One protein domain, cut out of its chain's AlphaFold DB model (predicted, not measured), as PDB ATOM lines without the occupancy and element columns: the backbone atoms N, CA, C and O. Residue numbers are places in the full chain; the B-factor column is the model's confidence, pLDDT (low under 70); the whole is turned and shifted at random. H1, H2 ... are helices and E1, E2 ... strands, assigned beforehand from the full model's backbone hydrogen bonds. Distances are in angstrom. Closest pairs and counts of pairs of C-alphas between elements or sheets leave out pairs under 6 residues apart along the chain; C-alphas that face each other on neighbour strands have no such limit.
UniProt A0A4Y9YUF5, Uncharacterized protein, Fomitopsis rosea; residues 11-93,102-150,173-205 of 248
ATOM      1  N   THR A  11      12.166  32.070  20.771       90.12
ATOM      2  CA  THR A  11      12.659  33.390  21.146       90.12
ATOM      3  C   THR A  11      13.062  34.122  19.882       90.12
ATOM      4  O   THR A  11      13.754  33.556  19.035       90.12
ATOM      5  N   LEU A  12      12.612  35.367  19.759       91.94
ATOM      6  CA  LEU A  12      13.002  36.275  18.691       91.94
ATOM      7  C   LEU A  12      13.960  37.312  19.263       91.94
ATOM      8  O   LEU A  12      13.654  37.974  20.252       91.94
ATOM      9  N   GLU A  13      15.118  37.436  18.637       92.88
ATOM     10  CA  GLU A  13      16.125  38.441  18.943       92.88
ATOM     11  C   GLU A  13      16.283  39.317  17.708       92.88
ATOM     12  O   GLU A  13      16.711  38.853  16.650       92.88
ATOM     13  N   GLU A  14      15.906  40.584  17.827       92.31
ATOM     14  CA  GLU A  14      16.001  41.543  16.735       92.31
ATOM     15  C   GLU A  14      17.025  42.618  17.086       92.31
ATOM     16  O   GLU A  14      17.052  43.177  18.181       92.31
ATOM     17  N   SER A  15      17.890  42.888  16.126       90.25
ATOM     18  CA  SER A  15      18.862  43.969  16.129       90.25
ATOM     19  C   SER A  15      18.746  44.697  14.787       90.25
ATOM     20  O   SER A  15      18.183  44.125  13.849       90.25
ATOM     21  N   PRO A  16      19.274  45.927  14.651       88.19
ATOM     22  CA  PRO A  16      19.037  46.758  13.468       88.19
ATOM     23  C   PRO A  16      19.295  46.055  12.128       88.19
ATOM     24  O   PRO A  16      18.531  46.239  11.189       88.19
ATOM     25  N   ASN A  17      20.319  45.198  12.074       91.25
ATOM     26  CA  ASN A  17      20.748  44.521  10.848       91.25
ATOM     27  C   ASN A  17      20.699  42.988  10.952       91.25
ATOM     28  O   ASN A  17      21.261  42.286  10.108       91.25
ATOM     29  N   SER A  18      20.106  42.437  12.014       94.00
ATOM     30  CA  SER A  18      20.062  40.988  12.211       94.00
ATOM     31  C   SER A  18      18.838  40.562  13.000       94.00
ATOM     32  O   SER A  18      18.542  41.121  14.055       94.00
ATOM     33  N   ARG A  19      18.168  39.519  12.518       95.38
ATOM     34  CA  ARG A  19      17.014  38.897  13.164       95.38
ATOM     35  C   ARG A  19      17.317  37.427  13.388       95.38
ATOM     36  O   ARG A  19      17.645  36.710  12.443       95.38
ATOM     37  N   THR A  20      17.197  36.988  14.632       95.88
ATOM     38  CA  THR A  20      17.461  35.612  15.035       95.88
ATOM     39  C   THR A  20      16.213  35.003  15.651       95.88
ATOM     40  O   THR A  20      15.638  35.572  16.575       95.88
ATOM     41  N   ILE A  21      15.814  33.826  15.175       94.19
ATOM     42  CA  ILE A  21      14.823  32.982  15.845       94.19
ATOM     43  C   ILE A  21      15.510  31.757  16.446       94.19
ATOM     44  O   ILE A  21      16.249  31.042  15.770       94.19
ATOM     45  N   LYS A  22      15.240  31.500  17.724       93.25
ATOM     46  CA  LYS A  22      15.613  30.270  18.429       93.25
ATOM     47  C   LYS A  22      14.347  29.450  18.615       93.25
ATOM     48  O   LYS A  22      13.417  29.935  19.250       93.25
ATOM     49  N   ILE A  23      14.292  28.246  18.055       89.25
ATOM     50  CA  ILE A  23      13.119  27.368  18.116       89.25
ATOM     51  C   ILE A  23      13.562  25.910  18.242       89.25
ATOM     52  O   ILE A  23      14.219  25.366  17.356       89.25
ATOM     53  N   GLY A  24      13.214  25.278  19.365       87.88
ATOM     54  CA  GLY A  24      13.736  23.954  19.709       87.88
ATOM     55  C   GLY A  24      15.269  23.926  19.661       87.88
ATOM     56  O   GLY A  24      15.933  24.779  20.251       87.88
ATOM     57  N   ASP A  25      15.811  22.978  18.902       90.25
ATOM     58  CA  ASP A  25      17.252  22.774  18.715       90.25
ATOM     59  C   ASP A  25      17.884  23.687  17.652       90.25
ATOM     60  O   ASP A  25      19.092  23.630  17.410       90.25
ATOM     61  N   TRP A  26      17.082  24.544  17.018       91.62
ATOM     62  CA  TRP A  26      17.510  25.398  15.920       91.62
ATOM     63  C   TRP A  26      17.694  26.848  16.345       91.62
ATOM     64  O   TRP A  26      16.921  27.420  17.116       91.62
ATOM     65  N   GLU A  27      18.718  27.463  15.775       94.75
ATOM     66  CA  GLU A  27      18.945  28.897  15.799       94.75
ATOM     67  C   GLU A  27      19.173  29.377  14.375       94.75
ATOM     68  O   GLU A  27      20.069  28.907  13.676       94.75
ATOM     69  N   ILE A  28      18.314  30.285  13.933       95.81
ATOM     70  CA  ILE A  28      18.322  30.799  12.573       95.81
ATOM     71  C   ILE A  28      18.567  32.292  12.643       95.81
ATOM     72  O   ILE A  28      17.768  33.007  13.239       95.81
ATOM     73  N   THR A  29      19.638  32.754  12.012       96.50
ATOM     74  CA  THR A  29      20.049  34.156  12.005       96.50
ATOM     75  C   THR A  29      20.056  34.681  10.579       96.50
ATOM     76  O   THR A  29      20.829  34.217   9.743       96.50
ATOM     77  N   ALA A  30      19.212  35.669  10.304       96.75
ATOM     78  CA  ALA A  30      19.202  36.418   9.057       96.75
ATOM     79  C   ALA A  30      19.874  37.775   9.273       96.75
ATOM     80  O   ALA A  30      19.487  38.508  10.182       96.75
ATOM     81  N   ARG A  31      20.860  38.112   8.440       96.31
ATOM     82  CA  ARG A  31      21.573  39.394   8.470       96.31
ATOM     83  C   ARG A  31      21.307  40.174   7.194       96.31
ATOM     84  O   ARG A  31      21.534  39.657   6.101       96.31
ATOM     85  N   THR A  32      20.874  41.415   7.361       94.88
ATOM     86  CA  THR A  32      20.576  42.364   6.287       94.88
ATOM     87  C   THR A  32      21.253  43.686   6.613       94.88
ATOM     88  O   THR A  32      20.842  44.410   7.517       94.88
ATOM     89  N   ASN A  33      22.318  43.975   5.889       94.44
ATOM     90  CA  ASN A  33      23.158  45.151   5.973       94.44
ATOM     91  C   ASN A  33      23.080  45.934   4.649       94.44
ATOM     92  O   ASN A  33      22.640  45.387   3.633       94.44
ATOM     93  N   PRO A  34      23.505  47.210   4.649       93.69
ATOM     94  CA  PRO A  34      23.662  47.996   3.429       93.69
ATOM     95  C   PRO A  34      24.682  47.394   2.451       93.69
ATOM     96  O   PRO A  34      25.430  46.477   2.796       93.69
ATOM     97  N   ILE A  35      24.727  47.964   1.243       93.31
ATOM     98  CA  ILE A  35      25.753  47.672   0.233       93.31
ATOM     99  C   ILE A  35      27.141  47.855   0.856       93.31
ATOM    100  O   ILE A  35      27.374  48.798   1.622       93.31
ATOM    101  N   SER A  36      28.045  46.935   0.534       92.81
ATOM    102  CA  SER A  36      29.409  46.949   1.047       92.81
ATOM    103  C   SER A  36      30.162  48.218   0.650       92.81
ATOM    104  O   SER A  36      29.980  48.769  -0.434       92.81
ATOM    105  N   ASN A  37      31.023  48.697   1.545       93.00
ATOM    106  CA  ASN A  37      31.863  49.862   1.265       93.00
ATOM    107  C   ASN A  37      33.046  49.496   0.348       93.00
ATOM    108  O   ASN A  37      33.352  48.323   0.161       93.00
ATOM    109  N   ALA A  38      33.752  50.498  -0.187       89.94
ATOM    110  CA  ALA A  38      34.849  50.281  -1.136       89.94
ATOM    111  C   ALA A  38      35.921  49.293  -0.633       89.94
ATOM    112  O   ALA A  38      36.333  48.416  -1.382       89.94
ATOM    113  N   GLY A  39      36.317  49.370   0.643       91.62
ATOM    114  CA  GLY A  39      37.321  48.458   1.199       91.62
ATOM    115  C   GLY A  39      36.820  47.016   1.330       91.62
ATOM    116  O   GLY A  39      37.575  46.072   1.107       91.62
ATOM    117  N   GLU A  40      35.541  46.836   1.661       92.81
ATOM    118  CA  GLU A  40      34.895  45.519   1.683       92.81
ATOM    119  C   GLU A  40      34.744  44.941   0.272       92.81
ATOM    120  O   GLU A  40      34.976  43.751   0.077       92.81
ATOM    121  N   LEU A  41      34.394  45.777  -0.710       90.50
ATOM    122  CA  LEU A  41      34.293  45.383  -2.114       90.50
ATOM    123  C   LEU A  41      35.655  44.963  -2.675       90.50
ATOM    124  O   LEU A  41      35.745  43.909  -3.292       90.50
ATOM    125  N   ASP A  42      36.723  45.713  -2.402       90.75
ATOM    126  CA  ASP A  42      38.077  45.354  -2.841       90.75
ATOM    127  C   ASP A  42      38.519  43.998  -2.260       90.75
ATOM    128  O   ASP A  42      39.057  43.140  -2.968       90.75
ATOM    129  N   ALA A  43      38.255  43.773  -0.967       91.50
ATOM    130  CA  ALA A  43      38.561  42.510  -0.299       91.50
ATOM    131  C   ALA A  43      37.732  41.345  -0.864       91.50
ATOM    132  O   ALA A  43      38.271  40.269  -1.131       91.50
ATOM    133  N   LEU A  44      36.436  41.571  -1.088       90.69
ATOM    134  CA  LEU A  44      35.530  40.587  -1.665       90.69
ATOM    135  C   LEU A  44      35.942  40.235  -3.095       90.69
ATOM    136  O   LEU A  44      36.059  39.056  -3.419       90.69
ATOM    137  N   GLN A  45      36.243  41.236  -3.925       88.44
ATOM    138  CA  GLN A  45      36.728  41.062  -5.292       88.44
ATOM    139  C   GLN A  45      38.001  40.211  -5.323       88.44
ATOM    140  O   GLN A  45      38.114  39.291  -6.137       88.44
ATOM    141  N   ALA A  46      38.946  40.471  -4.417       88.75
ATOM    142  CA  ALA A  46      40.144  39.651  -4.283       88.75
ATOM    143  C   ALA A  46      39.805  38.196  -3.900       88.75
ATOM    144  O   ALA A  46      40.367  37.264  -4.481       88.75
ATOM    145  N   ALA A  47      38.857  37.987  -2.981       88.06
ATOM    146  CA  ALA A  47      38.444  36.662  -2.514       88.06
ATOM    147  C   ALA A  47      37.711  35.825  -3.581       88.06
ATOM    148  O   ALA A  47      37.844  34.598  -3.596       88.06
ATOM    149  N   VAL A  48      36.975  36.464  -4.496       87.06
ATOM    150  CA  VAL A  48      36.235  35.797  -5.588       87.06
ATOM    151  C   VAL A  48      37.067  35.624  -6.870       87.06
ATOM    152  O   VAL A  48      36.545  35.279  -7.928       87.06
ATOM    153  N   GLY A  49      38.385  35.845  -6.805       82.38
ATOM    154  CA  GLY A  49      39.289  35.626  -7.939       82.38
ATOM    155  C   GLY A  49      39.348  36.784  -8.939       82.38
ATOM    156  O   GLY A  49      39.707  36.575 -10.102       82.38
ATOM    157  N   GLY A  50      39.013  37.999  -8.496       80.25
ATOM    158  CA  GLY A  50      39.195  39.239  -9.249       80.25
ATOM    159  C   GLY A  50      38.096  39.559 -10.260       80.25
ATOM    160  O   GLY A  50      38.278  40.486 -11.052       80.25
ATOM    161  N   ILE A  51      36.976  38.826 -10.259       82.56
ATOM    162  CA  ILE A  51      35.824  39.168 -11.104       82.56
ATOM    163  C   ILE A  51      35.256  40.536 -10.692       82.56
ATOM    164  O   ILE A  51      35.269  40.860  -9.503       82.56
ATOM    165  N   PRO A  52      34.786  41.366 -11.636       83.38
ATOM    166  CA  PRO A  52      34.118  42.610 -11.274       83.38
ATOM    167  C   PRO A  52      32.840  42.288 -10.502       83.38
ATOM    168  O   PRO A  52      32.072  41.431 -10.931       83.38
ATOM    169  N   LEU A  53      32.633  42.949  -9.368       88.31
ATOM    170  CA  LEU A  53      31.482  42.700  -8.504       88.31
ATOM    171  C   LEU A  53      30.200  43.338  -9.067       88.31
ATOM    172  O   LEU A  53      30.307  44.359  -9.750       88.31
ATOM    173  N   PRO A  54      29.021  42.770  -8.748       89.12
ATOM    174  CA  PRO A  54      27.727  43.394  -9.018       89.12
ATOM    175  C   PRO A  54      27.627  44.819  -8.464       89.12
ATOM    176  O   PRO A  54      28.182  45.109  -7.395       89.12
ATOM    177  N   GLU A  55      26.867  45.681  -9.137       87.25
ATOM    178  CA  GLU A  55      26.661  47.080  -8.729       87.25
ATOM    179  C   GLU A  55      26.161  47.213  -7.279       87.25
ATOM    180  O   GLU A  55      26.681  48.021  -6.504       87.25
ATOM    181  N   MET A  56      25.205  46.376  -6.873       91.75
ATOM    182  CA  MET A  56      24.683  46.326  -5.509       91.75
ATOM    183  C   MET A  56      25.114  45.032  -4.826       91.75
ATOM    184  O   MET A  56      24.365  44.062  -4.733       91.75
ATOM    185  N   THR A  57      26.346  45.009  -4.320       93.31
ATOM    186  CA  THR A  57      26.882  43.843  -3.606       93.31
ATOM    187  C   THR A  57      26.708  43.978  -2.094       93.31
ATOM    188  O   THR A  57      27.298  44.854  -1.454       93.31
ATOM    189  N   PHE A  58      25.940  43.071  -1.489       94.44
ATOM    190  CA  PHE A  58      25.708  43.035  -0.047       94.44
ATOM    191  C   PHE A  58      26.634  42.013   0.626       94.44
ATOM    192  O   PHE A  58      26.208  40.930   1.028       94.44
ATOM    193  N   GLY A  59      27.926  42.329   0.751       90.88
ATOM    194  CA  GLY A  59      28.940  41.384   1.249       90.88
ATOM    195  C   GLY A  59      28.694  40.886   2.678       90.88
ATOM    196  O   GLY A  59      29.013  39.749   3.009       90.88
ATOM    197  N   ASN A  60      28.057  41.710   3.513       93.38
ATOM    198  CA  ASN A  60      27.765  41.396   4.915       93.38
ATOM    199  C   ASN A  60      26.390  40.736   5.131       93.38
ATOM    200  O   ASN A  60      25.980  40.513   6.280       93.38
ATOM    201  N   ASN A  61      25.656  40.445   4.055       95.31
ATOM    202  CA  ASN A  61      24.360  39.782   4.137       95.31
ATOM    203  C   ASN A  61      24.527  38.274   4.191       95.31
ATOM    204  O   ASN A  61      25.477  37.694   3.668       95.31
ATOM    205  N   GLY A  62      23.578  37.623   4.850       95.62
ATOM    206  CA  GLY A  62      23.532  36.178   4.818       95.62
ATOM    207  C   GLY A  62      22.524  35.575   5.770       95.62
ATOM    208  O   GLY A  62      22.080  36.198   6.736       95.62
ATOM    209  N   LEU A  63      22.199  34.322   5.493       96.50
ATOM    210  CA  LEU A  63      21.365  33.484   6.335       96.50
ATOM    211  C   LEU A  63      22.242  32.404   6.957       96.50
ATOM    212  O   LEU A  63      23.007  31.753   6.254       96.50
ATOM    213  N   LYS A  64      22.110  32.197   8.261       95.81
ATOM    214  CA  LYS A  64      22.802  31.148   9.005       95.81
ATOM    215  C   LYS A  64      21.783  30.262   9.710       95.81
ATOM    216  O   LYS A  64      20.918  30.760  10.423       95.81
ATOM    217  N   LEU A  65      21.933  28.957   9.539       94.31
ATOM    218  CA  LEU A  65      21.195  27.907  10.227       94.31
ATOM    219  C   LEU A  65      22.169  27.187  11.159       94.31
ATOM    220  O   LEU A  65      23.211  26.715  10.710       94.31
ATOM    221  N   LEU A  66      21.846  27.109  12.445       94.00
ATOM    222  CA  LEU A  66      22.610  26.386  13.458       94.00
ATOM    223  C   LEU A  66      21.708  25.339  14.113       94.00
ATOM    224  O   LEU A  66      20.673  25.682  14.681       94.00
ATOM    225  N   HIS A  67      22.137  24.080  14.085       92.56
ATOM    226  CA  HIS A  67      21.548  23.012  14.884       92.56
ATOM    227  C   HIS A  67      22.388  22.810  16.150       92.56
ATOM    228  O   HIS A  67      23.473  22.225  16.097       92.56
ATOM    229  N   LYS A  68      21.899  23.316  17.288       90.12
ATOM    230  CA  LYS A  68      22.648  23.407  18.553       90.12
ATOM    231  C   LYS A  68      23.202  22.068  19.054       90.12
ATOM    232  O   LYS A  68      24.374  22.063  19.420       90.12
ATOM    233  N   PRO A  69      22.447  20.949  19.049       89.50
ATOM    234  CA  PRO A  69      22.935  19.674  19.578       89.50
ATOM    235  C   PRO A  69      24.133  19.128  18.799       89.50
ATOM    236  O   PRO A  69      25.139  18.746  19.385       89.50
ATOM    237  N   SER A  70      24.048  19.158  17.467       88.06
ATOM    238  CA  SER A  70      25.108  18.654  16.580       88.06
ATOM    239  C   SER A  70      26.238  19.666  16.322       88.06
ATOM    240  O   SER A  70      27.255  19.337  15.708       88.06
ATOM    241  N   GLY A  71      26.013  20.936  16.679       89.69
ATOM    242  CA  GLY A  71      26.836  22.085  16.290       89.69
ATOM    243  C   GLY A  71      26.937  22.336  14.777       89.69
ATOM    244  O   GLY A  71      27.755  23.157  14.346       89.69
ATOM    245  N   TRP A  72      26.117  21.649  13.972       92.31
ATOM    246  CA  TRP A  72      26.084  21.790  12.520       92.31
ATOM    247  C   TRP A  72      25.629  23.185  12.114       92.31
ATOM    248  O   TRP A  72      24.640  23.705  12.641       92.31
ATOM    249  N   GLN A  73      26.349  23.783  11.167       93.00
ATOM    250  CA  GLN A  73      26.083  25.134  10.691       93.00
ATOM    251  C   GLN A  73      26.060  25.197   9.167       93.00
ATOM    252  O   GLN A  73      27.022  24.807   8.506       93.00
ATOM    253  N   TYR A  74      24.988  25.768   8.624       92.94
ATOM    254  CA  TYR A  74      24.792  25.944   7.189       92.94
ATOM    255  C   TYR A  74      24.421  27.380   6.854       92.94
ATOM    256  O   TYR A  74      23.703  28.037   7.609       92.94
ATOM    257  N   GLY A  75      24.953  27.883   5.748       94.19
ATOM    258  CA  GLY A  75      24.980  29.301   5.455       94.19
ATOM    259  C   GLY A  75      24.694  29.620   4.004       94.19
ATOM    260  O   GLY A  75      25.044  28.869   3.094       94.19
ATOM    261  N   PHE A  76      24.116  30.796   3.813       95.69
ATOM    262  CA  PHE A  76      23.999  31.460   2.528       95.69
ATOM    263  C   PHE A  76      24.678  32.817   2.649       95.69
ATOM    264  O   PHE A  76      24.310  33.603   3.524       95.69
ATOM    265  N   GLY A  77      25.674  33.063   1.806       94.06
ATOM    266  CA  GLY A  77      26.504  34.260   1.835       94.06
ATOM    267  C   GLY A  77      26.862  34.725   0.430       94.06
ATOM    268  O   GLY A  77      26.906  33.933  -0.513       94.06
ATOM    269  N   THR A  78      27.086  36.029   0.301       93.44
ATOM    270  CA  THR A  78      27.394  36.691  -0.973       93.44
ATOM    271  C   THR A  78      28.736  36.238  -1.537       93.44
ATOM    272  O   THR A  78      28.841  35.967  -2.730       93.44
ATOM    273  N   GLU A  79      29.752  36.093  -0.687       92.50
ATOM    274  CA  GLU A  79      31.089  35.667  -1.105       92.50
ATOM    275  C   GLU A  79      31.080  34.268  -1.727       92.50
ATOM    276  O   GLU A  79      31.579  34.078  -2.835       92.50
ATOM    277  N   GLU A  80      30.484  33.282  -1.058       92.06
ATOM    278  CA  GLU A  80      30.426  31.917  -1.577       92.06
ATOM    279  C   GLU A  80      29.527  31.808  -2.811       92.06
ATOM    280  O   GLU A  80      29.830  31.028  -3.716       92.06
ATOM    281  N   ALA A  81      28.463  32.613  -2.884       91.44
ATOM    282  CA  ALA A  81      27.620  32.683  -4.070       91.44
ATOM    283  C   ALA A  81      28.390  33.195  -5.295       91.44
ATOM    284  O   ALA A  81      28.298  32.594  -6.368       91.44
ATOM    285  N   LEU A  82      29.182  34.260  -5.120       89.56
ATOM    286  CA  LEU A  82      30.010  34.853  -6.171       89.56
ATOM    287  C   LEU A  82      31.208  33.975  -6.548       89.56
ATOM    288  O   LEU A  82      31.580  33.934  -7.715       89.56
ATOM    289  N   LYS A  83      31.769  33.193  -5.614       87.75
ATOM    290  CA  LYS A  83      32.765  32.152  -5.942       87.75
ATOM    291  C   LYS A  83      32.206  31.064  -6.864       87.75
ATOM    292  O   LYS A  83      32.975  30.422  -7.573       87.75
ATOM    293  N   GLY A  84      30.890  30.844  -6.842       82.25
ATOM    294  CA  GLY A  84      30.199  29.929  -7.753       82.25
ATOM    295  C   GLY A  84      30.005  30.480  -9.169       82.25
ATOM    296  O   GLY A  84      29.645  29.712 -10.060       82.25
ATOM    297  N   VAL A  85      30.247  31.778  -9.391       82.19
ATOM    298  CA  VAL A  85      30.156  32.402 -10.717       82.19
ATOM    299  C   VAL A  85      31.361  31.992 -11.554       82.19
ATOM    300  O   VAL A  85      32.510  32.040 -11.104       82.19
ATOM    301  N   LYS A  86      31.113  31.588 -12.803       69.25
ATOM    302  CA  LYS A  86      32.185  31.120 -13.682       69.25
ATOM    303  C   LYS A  86      33.130  32.266 -14.061       69.25
ATOM    304  O   LYS A  86      32.775  33.199 -14.780       69.25
ATOM    305  N   ASN A  87      34.382  32.137 -13.629       63.97
ATOM    306  CA  ASN A  87      35.495  33.010 -13.999       63.97
ATOM    307  C   ASN A  87      36.273  32.399 -15.183       63.97
ATOM    308  O   ASN A  87      37.368  31.859 -15.014       63.97
ATOM    309  N   GLY A  88      35.661  32.389 -16.372       60.34
ATOM    310  CA  GLY A  88      36.222  31.785 -17.587       60.34
ATOM    311  C   GLY A  88      35.232  31.740 -18.760       60.34
ATOM    312  O   GLY A  88      34.081  32.153 -18.619       60.34
ATOM    313  N   GLU A  89      35.667  31.223 -19.920       52.28
ATOM    314  CA  GLU A  89      34.779  31.016 -21.078       52.28
ATOM    315  C   GLU A  89      33.598  30.133 -20.677       52.28
ATOM    316  O   GLU A  89      33.790  29.032 -20.165       52.28
ATOM    317  N   LEU A  90      32.375  30.620 -20.891       48.75
ATOM    318  CA  LEU A  90      31.158  29.836 -20.700       48.75
ATOM    319  C   LEU A  90      31.190  28.626 -21.645       48.75
ATOM    320  O   LEU A  90      31.257  28.790 -22.863       48.75
ATOM    321  N   GLU A  91      31.150  27.418 -21.084       47.66
ATOM    322  CA  GLU A  91      31.025  26.170 -21.833       47.66
ATOM    323  C   GLU A  91      29.547  25.760 -21.913       47.66
ATOM    324  O   GLU A  91      28.675  26.261 -21.194       47.66
ATOM    325  N   HIS A  92      29.233  24.845 -22.831       37.25
ATOM    326  CA  HIS A  92      27.871  24.349 -23.000       37.25
ATOM    327  C   HIS A  92      27.450  23.525 -21.772       37.25
ATOM    328  O   HIS A  92      27.872  22.382 -21.618       37.25
ATOM    329  N   GLY A  93      26.618  24.107 -20.904       45.28
ATOM    330  CA  GLY A  93      26.150  23.477 -19.661       45.28
ATOM    331  C   GLY A  93      26.272  24.356 -18.414       45.28
ATOM    332  O   GLY A  93      25.641  24.047 -17.409       45.28
ATOM    333  N   ALA A 102      27.898  41.641 -25.103       47.22
ATOM    334  CA  ALA A 102      29.057  41.414 -24.228       47.22
ATOM    335  C   ALA A 102      30.396  41.798 -24.899       47.22
ATOM    336  O   ALA A 102      31.283  42.387 -24.276       47.22
ATOM    337  N   ASP A 103      30.502  41.556 -26.209       50.50
ATOM    338  CA  ASP A 103      31.689  41.876 -27.008       50.50
ATOM    339  C   ASP A 103      31.859  43.392 -27.248       50.50
ATOM    340  O   ASP A 103      32.976  43.869 -27.455       50.50
ATOM    341  N   ALA A 104      30.774  44.176 -27.219       52.41
ATOM    342  CA  ALA A 104      30.811  45.632 -27.374       52.41
ATOM    343  C   ALA A 104      31.177  46.347 -26.062       52.41
ATOM    344  O   ALA A 104      31.836  47.386 -26.092       52.41
ATOM    345  N   TRP A 105      30.839  45.770 -24.911       52.44
ATOM    346  CA  TRP A 105      31.270  46.266 -23.600       52.44
ATOM    347  C   TRP A 105      32.729  45.960 -23.277       52.44
ATOM    348  O   TRP A 105      33.425  46.792 -22.693       52.44
ATOM    349  N   LEU A 106      33.228  44.793 -23.705       50.97
ATOM    350  CA  LEU A 106      34.666  44.519 -23.685       50.97
ATOM    351  C   LEU A 106      35.428  45.617 -24.444       50.97
ATOM    352  O   LEU A 106      36.490  46.053 -24.002       50.97
ATOM    353  N   LYS A 107      34.848  46.099 -25.553       49.00
ATOM    354  CA  LYS A 107      35.391  47.171 -26.399       49.00
ATOM    355  C   LYS A 107      35.212  48.576 -25.821       49.00
ATOM    356  O   LYS A 107      36.090  49.402 -26.032       49.00
ATOM    357  N   SER A 108      34.137  48.872 -25.082       49.19
ATOM    358  CA  SER A 108      33.939  50.207 -24.486       49.19
ATOM    359  C   SER A 108      34.935  50.491 -23.356       49.19
ATOM    360  O   SER A 108      35.449  51.603 -23.265       49.19
ATOM    361  N   ARG A 109      35.305  49.471 -22.569       45.12
ATOM    362  CA  ARG A 109      36.375  49.561 -21.555       45.12
ATOM    363  C   ARG A 109      37.796  49.490 -22.131       45.12
ATOM    364  O   ARG A 109      38.749  49.792 -21.422       45.12
ATOM    365  N   THR A 110      37.948  49.134 -23.408       42.94
ATOM    366  CA  THR A 110      39.236  49.101 -24.133       42.94
ATOM    367  C   THR A 110      39.309  50.119 -25.283       42.94
ATOM    368  O   THR A 110      40.192  50.043 -26.138       42.94
ATOM    369  N   GLY A 111      38.393  51.094 -25.310       37.53
ATOM    370  CA  GLY A 111      38.276  52.080 -26.382       37.53
ATOM    371  C   GLY A 111      39.446  53.084 -26.416       37.53
ATOM    372  O   GLY A 111      39.811  53.634 -25.380       37.53
ATOM    373  N   PRO A 112      40.012  53.410 -27.594       43.56
ATOM    374  CA  PRO A 112      41.237  54.209 -27.738       43.56
ATOM    375  C   PRO A 112      41.055  55.739 -27.586       43.56
ATOM    376  O   PRO A 112      41.917  56.500 -28.020       43.56
ATOM    377  N   SER A 113      39.948  56.224 -27.007       43.44
ATOM    378  CA  SER A 113      39.628  57.667 -26.971       43.44
ATOM    379  C   SER A 113      40.117  58.419 -25.726       43.44
ATOM    380  O   SER A 113      40.027  59.646 -25.686       43.44
ATOM    381  N   SER A 114      40.642  57.746 -24.706       39.12
ATOM    382  CA  SER A 114      41.295  58.418 -23.579       39.12
ATOM    383  C   SER A 114      42.775  58.626 -23.907       39.12
ATOM    384  O   SER A 114      43.546  57.670 -23.929       39.12
ATOM    385  N   GLN A 115      43.170  59.876 -24.170       40.84
ATOM    386  CA  GLN A 115      44.537  60.337 -24.485       40.84
ATOM    387  C   GLN A 115      45.535  60.211 -23.312       40.84
ATOM    388  O   GLN A 115      46.376  61.080 -23.095       40.84
ATOM    389  N   LEU A 116      45.470  59.125 -22.546       37.78
ATOM    390  CA  LEU A 116      46.464  58.778 -21.538       37.78
ATOM    391  C   LEU A 116      46.951  57.353 -21.822       37.78
ATOM    392  O   LEU A 116      46.121  56.453 -21.965       37.78
ATOM    393  N   PRO A 117      48.272  57.119 -21.929       34.38
ATOM    394  CA  PRO A 117      48.803  55.789 -22.175       34.38
ATOM    395  C   PRO A 117      48.614  54.946 -20.909       34.38
ATOM    396  O   PRO A 117      49.446  54.973 -20.005       34.38
ATOM    397  N   MET A 118      47.504  54.212 -20.821       34.34
ATOM    398  CA  MET A 118      47.354  53.169 -19.810       34.34
ATOM    399  C   MET A 118      48.177  51.935 -20.217       34.34
ATOM    400  O   MET A 118      48.248  51.599 -21.405       34.34
ATOM    401  N   PRO A 119      48.850  51.272 -19.261       34.16
ATOM    402  CA  PRO A 119      49.728  50.147 -19.545       34.16
ATOM    403  C   PRO A 119      48.943  48.979 -20.153       34.16
ATOM    404  O   PRO A 119      47.821  48.678 -19.753       34.16
ATOM    405  N   LYS A 120      49.564  48.304 -21.126       38.97
ATOM    406  CA  LYS A 120      49.090  47.047 -21.718       38.97
ATOM    407  C   LYS A 120      49.002  45.971 -20.635       38.97
ATOM    408  O   LYS A 120      49.963  45.232 -20.442       38.97
ATOM    409  N   THR A 121      47.887  45.858 -19.926       33.50
ATOM    410  CA  THR A 121      47.725  44.784 -18.946       33.50
ATOM    411  C   THR A 121      46.356  44.138 -19.038       33.50
ATOM    412  O   THR A 121      45.339  44.752 -18.749       33.50
ATOM    413  N   VAL A 122      46.429  42.842 -19.349       36.88
ATOM    414  CA  VAL A 122      45.428  41.786 -19.180       36.88
ATOM    415  C   VAL A 122      44.352  41.742 -20.276       36.88
ATOM    416  O   VAL A 122      43.426  42.546 -20.260       36.88
ATOM    417  N   PRO A 123      44.432  40.774 -21.215       36.75
ATOM    418  CA  PRO A 123      43.267  40.331 -21.976       36.75
ATOM    419  C   PRO A 123      42.163  40.047 -20.960       36.75
ATOM    420  O   PRO A 123      42.326  39.152 -20.130       36.75
ATOM    421  N   THR A 124      41.112  40.868 -20.938       42.84
ATOM    422  CA  THR A 124      40.005  40.725 -19.994       42.84
ATOM    423  C   THR A 124      39.454  39.325 -20.174       42.84
ATOM    424  O   THR A 124      38.894  39.004 -21.223       42.84
ATOM    425  N   LYS A 125      39.730  38.465 -19.186       48.53
ATOM    426  CA  LYS A 125      39.322  37.066 -19.212       48.53
ATOM    427  C   LYS A 125      37.833  37.033 -19.554       48.53
ATOM    428  O   LYS A 125      37.089  37.835 -18.991       48.53
ATOM    429  N   PRO A 126      37.392  36.165 -20.468       57.16
ATOM    430  CA  PRO A 126      35.970  35.945 -20.657       57.16
ATOM    431  C   PRO A 126      35.416  35.510 -19.297       57.16
ATOM    432  O   PRO A 126      35.899  34.539 -18.729       57.16
ATOM    433  N   TYR A 127      34.508  36.292 -18.725       59.91
ATOM    434  CA  TYR A 127      33.833  35.977 -17.469       59.91
ATOM    435  C   TYR A 127      32.332  36.139 -17.674       59.91
ATOM    436  O   TYR A 127      31.890  36.866 -18.573       59.91
ATOM    437  N   ASP A 128      31.557  35.440 -16.852       65.62
ATOM    438  CA  ASP A 128      30.113  35.585 -16.866       65.62
ATOM    439  C   ASP A 128      29.699  36.907 -16.217       65.62
ATOM    440  O   ASP A 128      29.830  37.112 -15.013       65.62
ATOM    441  N   TRP A 129      29.202  37.812 -17.044       69.81
ATOM    442  CA  TRP A 129      28.730  39.131 -16.647       69.81
ATOM    443  C   TRP A 129      27.270  39.111 -16.179       69.81
ATOM    444  O   TRP A 129      26.768  40.130 -15.729       69.81
ATOM    445  N   THR A 130      26.594  37.960 -16.265       77.81
ATOM    446  CA  THR A 130      25.242  37.770 -15.721       77.81
ATOM    447  C   THR A 130      25.248  37.299 -14.267       77.81
ATOM    448  O   THR A 130      24.181  37.161 -13.671       77.81
ATOM    449  N   TYR A 131      26.430  37.064 -13.683       80.75
ATOM    450  CA  TYR A 131      26.595  36.552 -12.321       80.75
ATOM    451  C   TYR A 131      25.849  35.232 -12.069       80.75
ATOM    452  O   TYR A 131      25.413  34.960 -10.951       80.75
ATOM    453  N   THR A 132      25.705  34.383 -13.095       81.06
ATOM    454  CA  THR A 132      24.985  33.116 -12.961       81.06
ATOM    455  C   THR A 132      25.730  32.201 -11.994       81.06
ATOM    456  O   THR A 132      26.925  31.942 -12.138       81.06
ATOM    457  N   THR A 133      25.012  31.686 -10.997       82.94
ATOM    458  CA  THR A 133      25.559  30.776  -9.990       82.94
ATOM    459  C   THR A 133      24.562  29.666  -9.678       82.94
ATOM    460  O   THR A 133      23.358  29.893  -9.581       82.94
ATOM    461  N   ILE A 134      25.072  28.450  -9.492       82.56
ATOM    462  CA  ILE A 134      24.304  27.285  -9.019       82.56
ATOM    463  C   ILE A 134      24.460  27.082  -7.505       82.56
ATOM    464  O   ILE A 134      24.304  25.976  -6.987       82.56
ATOM    465  N   TYR A 135      24.836  28.144  -6.793       86.00
ATOM    466  CA  TYR A 135      25.103  28.126  -5.364       86.00
ATOM    467  C   TYR A 135      23.876  27.688  -4.549       86.00
ATOM    468  O   TYR A 135      22.869  28.391  -4.477       86.00
ATOM    469  N   GLY A 136      23.986  26.524  -3.903       84.56
ATOM    470  CA  GLY A 136      22.947  25.950  -3.042       84.56
ATOM    471  C   GLY A 136      23.093  26.274  -1.552       84.56
ATOM    472  O   GLY A 136      22.275  25.810  -0.763       84.56
ATOM    473  N   GLY A 137      24.115  27.047  -1.169       89.81
ATOM    474  CA  GLY A 137      24.548  27.225   0.219       89.81
ATOM    475  C   GLY A 137      25.837  26.459   0.536       89.81
ATOM    476  O   GLY A 137      26.382  25.735  -0.300       89.81
ATOM    477  N   HIS A 138      26.358  26.636   1.748       91.50
ATOM    478  CA  HIS A 138      27.604  26.008   2.190       91.50
ATOM    479  C   HIS A 138      27.587  25.672   3.682       91.50
ATOM    480  O   HIS A 138      26.924  26.329   4.485       91.50
ATOM    481  N   THR A 139      28.361  24.662   4.069       90.44
ATOM    482  CA  THR A 139      28.652  24.395   5.481       90.44
ATOM    483  C   THR A 139      29.638  25.447   5.984       90.44
ATOM    484  O   THR A 139      30.683  25.653   5.366       90.44
ATOM    485  N   LEU A 140      29.330  26.112   7.102       86.31
ATOM    486  CA  LEU A 140      30.239  27.110   7.668       86.31
ATOM    487  C   LEU A 140      31.502  26.431   8.208       86.31
ATOM    488  O   LEU A 140      31.425  25.377   8.837       86.31
ATOM    489  N   SER A 141      32.660  27.082   8.069       81.44
ATOM    490  CA  SER A 141      33.931  26.587   8.626       81.44
ATOM    491  C   SER A 141      33.912  26.442  10.153       81.44
ATOM    492  O   SER A 141      34.709  25.697  10.709       81.44
ATOM    493  N   SER A 142      32.997  27.137  10.834       79.38
ATOM    494  CA  SER A 142      32.752  27.017  12.275       79.38
ATOM    495  C   SER A 142      31.871  25.823  12.663       79.38
ATOM    496  O   SER A 142      31.589  25.655  13.849       79.38
ATOM    497  N   SER A 143      31.384  25.034  11.699       80.56
ATOM    498  CA  SER A 143      30.600  23.824  11.956       80.56
ATOM    499  C   SER A 143      31.481  22.767  12.619       80.56
ATOM    500  O   SER A 143      32.497  22.361  12.061       80.56
ATOM    501  N   SER A 144      31.093  22.301  13.807       74.81
ATOM    502  CA  SER A 144      31.826  21.255  14.538       74.81
ATOM    503  C   SER A 144      31.551  19.847  14.009       74.81
ATOM    504  O   SER A 144      32.250  18.904  14.377       74.81
ATOM    505  N   SER A 145      30.528  19.696  13.169       74.94
ATOM    506  CA  SER A 145      30.150  18.441  12.529       74.94
ATOM    507  C   SER A 145      30.244  18.556  11.010       74.94
ATOM    508  O   SER A 145      29.802  19.537  10.398       74.94
ATOM    509  N   THR A 146      30.830  17.525  10.404       72.50
ATOM    510  CA  THR A 146      30.862  17.336   8.954       72.50
ATOM    511  C   THR A 146      29.687  16.454   8.578       72.50
ATOM    512  O   THR A 146      29.694  15.259   8.870       72.50
ATOM    513  N   THR A 147      28.676  17.031   7.937       74.69
ATOM    514  CA  THR A 147      27.517  16.262   7.480       74.69
ATOM    515  C   THR A 147      27.723  15.803   6.048       74.69
ATOM    516  O   THR A 147      28.056  16.601   5.170       74.69
ATOM    517  N   GLN A 148      27.528  14.507   5.814       80.69
ATOM    518  CA  GLN A 148      27.567  13.932   4.478       80.69
ATOM    519  C   GLN A 148      26.198  14.097   3.817       80.69
ATOM    520  O   GLN A 148      25.198  13.572   4.303       80.69
ATOM    521  N   TRP A 149      26.173  14.821   2.703       83.81
ATOM    522  CA  TRP A 149      25.004  14.908   1.838       83.81
ATOM    523  C   TRP A 149      24.913  13.646   0.984       83.81
ATOM    524  O   TRP A 149      25.891  13.244   0.349       83.81
ATOM    525  N   THR A 150      23.746  13.013   0.972       85.69
ATOM    526  CA  THR A 150      23.450  11.865   0.114       85.69
ATOM    527  C   THR A 150      22.289  12.195  -0.820       85.69
ATOM    528  O   THR A 150      21.414  12.983  -0.456       85.69
ATOM    529  N   LEU A 173       5.884  32.160  11.813       86.00
ATOM    530  CA  LEU A 173       6.653  32.457  13.026       86.00
ATOM    531  C   LEU A 173       7.857  33.342  12.722       86.00
ATOM    532  O   LEU A 173       8.208  34.222  13.502       86.00
ATOM    533  N   PHE A 174       8.503  33.089  11.586       87.69
ATOM    534  CA  PHE A 174       9.679  33.827  11.159       87.69
ATOM    535  C   PHE A 174       9.715  33.932   9.641       87.69
ATOM    536  O   PHE A 174       9.552  32.940   8.930       87.69
ATOM    537  N   TYR A 175       9.933  35.146   9.158       92.06
ATOM    538  CA  TYR A 175      10.172  35.433   7.753       92.06
ATOM    539  C   TYR A 175      11.352  36.378   7.645       92.06
ATOM    540  O   TYR A 175      11.399  37.380   8.366       92.06
ATOM    541  N   ALA A 176      12.269  36.079   6.733       92.56
ATOM    542  CA  ALA A 176      13.322  37.001   6.356       92.56
ATOM    543  C   ALA A 176      13.608  36.900   4.858       92.56
ATOM    544  O   ALA A 176      13.565  35.822   4.261       92.56
ATOM    545  N   GLU A 177      13.921  38.054   4.288       94.62
ATOM    546  CA  GLU A 177      14.331  38.231   2.907       94.62
ATOM    547  C   GLU A 177      15.713  38.878   2.922       94.62
ATOM    548  O   GLU A 177      15.897  39.929   3.533       94.62
ATOM    549  N   ILE A 178      16.692  38.197   2.332       95.19
ATOM    550  CA  ILE A 178      18.104  38.550   2.416       95.19
ATOM    551  C   ILE A 178      18.658  38.689   0.992       95.19
ATOM    552  O   ILE A 178      18.956  37.670   0.361       95.19
ATOM    553  N   PRO A 179      18.789  39.918   0.464       95.00
ATOM    554  CA  PRO A 179      19.480  40.143  -0.801       95.00
ATOM    555  C   PRO A 179      20.979  39.896  -0.620       95.00
ATOM    556  O   PRO A 179      21.567  40.360   0.356       95.00
ATOM    557  N   LEU A 180      21.586  39.140  -1.536       94.50
ATOM    558  CA  LEU A 180      23.029  38.878  -1.551       94.50
ATOM    559  C   LEU A 180      23.738  39.811  -2.535       94.50
ATOM    560  O   LEU A 180      24.700  40.486  -2.173       94.50
ATOM    561  N   TYR A 181      23.227  39.902  -3.761       94.12
ATOM    562  CA  TYR A 181      23.679  40.881  -4.744       94.12
ATOM    563  C   TYR A 181      22.585  41.193  -5.764       94.12
ATOM    564  O   TYR A 181      21.670  40.390  -5.965       94.12
ATOM    565  N   GLU A 182      22.718  42.344  -6.414       93.56
ATOM    566  CA  GLU A 182      21.885  42.805  -7.518       93.56
ATOM    567  C   GLU A 182      22.728  43.613  -8.520       93.56
ATOM    568  O   GLU A 182      23.687  44.287  -8.142       93.56
ATOM    569  N   ASP A 183      22.392  43.495  -9.802       89.44
ATOM    570  CA  ASP A 183      23.034  44.165 -10.928       89.44
ATOM    571  C   ASP A 183      21.997  44.458 -12.017       89.44
ATOM    572  O   ASP A 183      21.205  43.580 -12.373       89.44
ATOM    573  N   GLU A 184      21.998  45.667 -12.574       87.00
ATOM    574  CA  GLU A 184      21.082  46.061 -13.657       87.00
ATOM    575  C   GLU A 184      21.646  45.764 -15.054       87.00
ATOM    576  O   GLU A 184      21.096  46.198 -16.068       87.00
ATOM    577  N   LEU A 185      22.760  45.029 -15.142       83.38
ATOM    578  CA  LEU A 185      23.427  44.661 -16.388       83.38
ATOM    579  C   LEU A 185      23.519  45.876 -17.330       83.38
ATOM    580  O   LEU A 185      23.176  45.782 -18.513       83.38
ATOM    581  N   HIS A 186      23.918  47.028 -16.781       75.75
ATOM    582  CA  HIS A 186      23.912  48.350 -17.419       75.75
ATOM    583  C   HIS A 186      22.704  48.574 -18.351       75.75
ATOM    584  O   HIS A 186      22.865  48.733 -19.566       75.75
ATOM    585  N   ASP A 187      21.493  48.509 -17.798       78.38
ATOM    586  CA  ASP A 187      20.209  48.710 -18.485       78.38
ATOM    587  C   ASP A 187      19.838  47.646 -19.538       78.38
ATOM    588  O   ASP A 187      18.892  47.823 -20.309       78.38
ATOM    589  N   ASN A 188      20.561  46.522 -19.606       73.94
ATOM    590  CA  ASN A 188      20.259  45.426 -20.540       73.94
ATOM    591  C   ASN A 188      19.463  44.283 -19.892       73.94
ATOM    592  O   ASN A 188      19.110  43.317 -20.573       73.94
ATOM    593  N   GLY A 189      19.164  44.379 -18.597       83.44
ATOM    594  CA  GLY A 189      18.377  43.396 -17.864       83.44
ATOM    595  C   GLY A 189      18.509  43.593 -16.361       83.44
ATOM    596  O   GLY A 189      18.759  44.693 -15.895       83.44
ATOM    597  N   SER A 190      18.341  42.521 -15.598       84.38
ATOM    598  CA  SER A 190      18.733  42.509 -14.193       84.38
ATOM    599  C   SER A 190      19.153  41.109 -13.770       84.38
ATOM    600  O   SER A 190      18.630  40.107 -14.267       84.38
ATOM    601  N   SER A 191      20.115  41.043 -12.859       87.00
ATOM    602  CA  SER A 191      20.559  39.827 -12.189       87.00
ATOM    603  C   SER A 191      20.559  40.083 -10.693       87.00
ATOM    604  O   SER A 191      21.175  41.032 -10.224       87.00
ATOM    605  N   HIS A 192      19.845  39.264  -9.928       91.75
ATOM    606  CA  HIS A 192      19.823  39.374  -8.476       91.75
ATOM    607  C   HIS A 192      19.761  37.993  -7.840       91.75
ATOM    608  O   HIS A 192      19.112  37.078  -8.353       91.75
ATOM    609  N   LEU A 193      20.406  37.859  -6.684       91.69
ATOM    610  CA  LEU A 193      20.333  36.663  -5.860       91.69
ATOM    611  C   LEU A 193      19.750  37.008  -4.495       91.69
ATOM    612  O   LEU A 193      20.313  37.789  -3.726       91.69
ATOM    613  N   LEU A 194      18.620  36.376  -4.194       93.56
ATOM    614  CA  LEU A 194      17.830  36.618  -3.000       93.56
ATOM    615  C   LEU A 194      17.581  35.312  -2.249       93.56
ATOM    616  O   LEU A 194      17.071  34.342  -2.810       93.56
ATOM    617  N   VAL A 195      17.867  35.315  -0.950       93.12
ATOM    618  CA  VAL A 195      17.549  34.203  -0.055       93.12
ATOM    619  C   VAL A 195      16.301  34.555   0.739       93.12
ATOM    620  O   VAL A 195      16.256  35.565   1.437       93.12
ATOM    621  N   ARG A 196      15.280  33.702   0.656       93.00
ATOM    622  CA  ARG A 196      14.055  33.827   1.450       93.00
ATOM    623  C   ARG A 196      13.927  32.645   2.387       93.00
ATOM    624  O   ARG A 196      14.082  31.499   1.974       93.00
ATOM    625  N   ILE A 197      13.578  32.929   3.634       90.00
ATOM    626  CA  ILE A 197      13.217  31.904   4.605       90.00
ATOM    627  C   ILE A 197      11.835  32.193   5.175       90.00
ATOM    628  O   ILE A 197      11.523  33.317   5.563       90.00
ATOM    629  N   ARG A 198      11.011  31.147   5.239       88.00
ATOM    630  CA  ARG A 198       9.695  31.158   5.872       88.00
ATOM    631  C   ARG A 198       9.609  29.978   6.828       88.00
ATOM    632  O   ARG A 198       9.742  28.836   6.403       88.00
ATOM    633  N   LEU A 199       9.339  30.263   8.096       84.81
ATOM    634  CA  LEU A 199       9.085  29.258   9.116       84.81
ATOM    635  C   LEU A 199       7.597  29.287   9.501       84.81
ATOM    636  O   LEU A 199       7.185  30.171  10.262       84.81
ATOM    637  N   PRO A 200       6.768  28.379   8.956       75.62
ATOM    638  CA  PRO A 200       5.364  28.278   9.330       75.62
ATOM    639  C   PRO A 200       5.205  27.652  10.718       75.62
ATOM    640  O   PRO A 200       6.008  26.824  11.158       75.62
ATOM    641  N   LYS A 201       4.128  28.018  11.410       70.50
ATOM    642  CA  LYS A 201       3.704  27.350  12.635       70.50
ATOM    643  C   LYS A 201       2.996  26.041  12.270       70.50
ATOM    644  O   LYS A 201       1.813  26.047  11.951       70.50
ATOM    645  N   ARG A 202       3.740  24.932  12.337       59.09
ATOM    646  CA  ARG A 202       3.347  23.576  11.896       59.09
ATOM    647  C   ARG A 202       1.916  23.144  12.271       59.09
ATOM    648  O   ARG A 202       1.233  22.513  11.466       59.09
ATOM    649  N   ASP A 203       1.455  23.526  13.462       57.31
ATOM    650  CA  ASP A 203       0.194  23.051  14.049       57.31
ATOM    651  C   ASP A 203      -0.737  24.190  14.491       57.31
ATOM    652  O   ASP A 203      -1.521  24.041  15.431       57.31
ATOM    653  N   ASP A 204      -0.656  25.360  13.848       50.31
ATOM    654  CA  ASP A 204      -1.623  26.413  14.133       50.31
ATOM    655  C   ASP A 204      -3.002  26.059  13.569       50.31
ATOM    656  O   ASP A 204      -3.275  26.244  12.388       50.31
ATOM    657  N   LEU A 205      -3.885  25.549  14.425       51.22
ATOM    658  CA  LEU A 205      -5.289  25.315  14.084       51.22
ATOM    659  C   LEU A 205      -6.137  26.592  14.212       51.22
ATOM    660  O   LEU A 205      -7.341  26.528  13.977       51.22
TER     661      LEU A 205
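What this domain is: This is residues 11 to 93, 102 to 150 and 173 to 205 of the 248 residues of an uncharacterized protein of Fomitopsis rosea (UniProt A0A4Y9YUF5). A sheet of five strands, E1 to E5, is partly covered on one face by a long hairpin of two strands, E6 and E7, in a lopsided sandwich with crossed strands. H2 follows straight on from the end of E5, H1 lies farther out near it, and H3 sits far off on a long loop whose residues 111 to 122 stick out. The printed part has 165 residues with three named helices and seven named strands, in the order E1 E2 E3 H1 E4 E5 H2 H3 E6 E7; both sheets, E1 - E2 - E3 - E4 - E5 and E6 - E7, are antiparallel. The class is mixed, helices and strands, with under half of the residues in named elements. The whole is loose, with a radius of gyration of the C-alphas of 19.6 A, and spans 68 by 34 by 30 A.

How they stand to each other: Start at E1, residues 11 to 15, and E2, residues 18 to 23, a hairpin with N 13 and O 20 2.8 A apart. E3, residues 26 to 31, completes a meander, each strand the antiparallel neighbour of the one before; N 28 and O 21 are 2.9 A apart. H1, residues 38 to 47, is not on this sheet. E4, residues 62 to 67, is the antiparallel neighbour of E3, with N 29 and O 64 at 2.9 A. E5, residues 72 to 77, makes a hairpin with E4, with N 65 and O 74 at 2.8 A. H2, residues 78 to 83, is close to H1 but not clearly touching; their closest C-alphas, Leu 44 and Glu 79, are 6.7 A apart. H3, residues 102 to 108, touches no helix. E6, residues 173 to 183, and E7, residues 191 to 200, form a hairpin, with N 178 and O 195 at 2.8 A. The two sheets form a sandwich, two sheets face to face, their facing parts 10.1 A centre to centre; the closest C-alphas of E4 and E6, Gly 62 and Ile 178, are 6.4 A apart. In H1, H2 and H3 every O i to N i+4 pair is within hydrogen-bond range.

Where its parts are: Find C-alpha 11 at (12.659, 33.390, 21.146), where E1 begins. H1 measures 14.2 A from first to last C-alpha, E6 31.3 A and E7 28.8 A; E7 ends at C-alpha 200, (5.364, 28.278, 9.330).

The domain as a whole: Look across the cuts: C-alphas 93 and 102 are 18.7 A apart, C-alphas 150 and 173 29.5 A. The link from H1 to E4 is long. Confidence is under 70 in residues 86 to 93, 102 to 129 and 202 to 205.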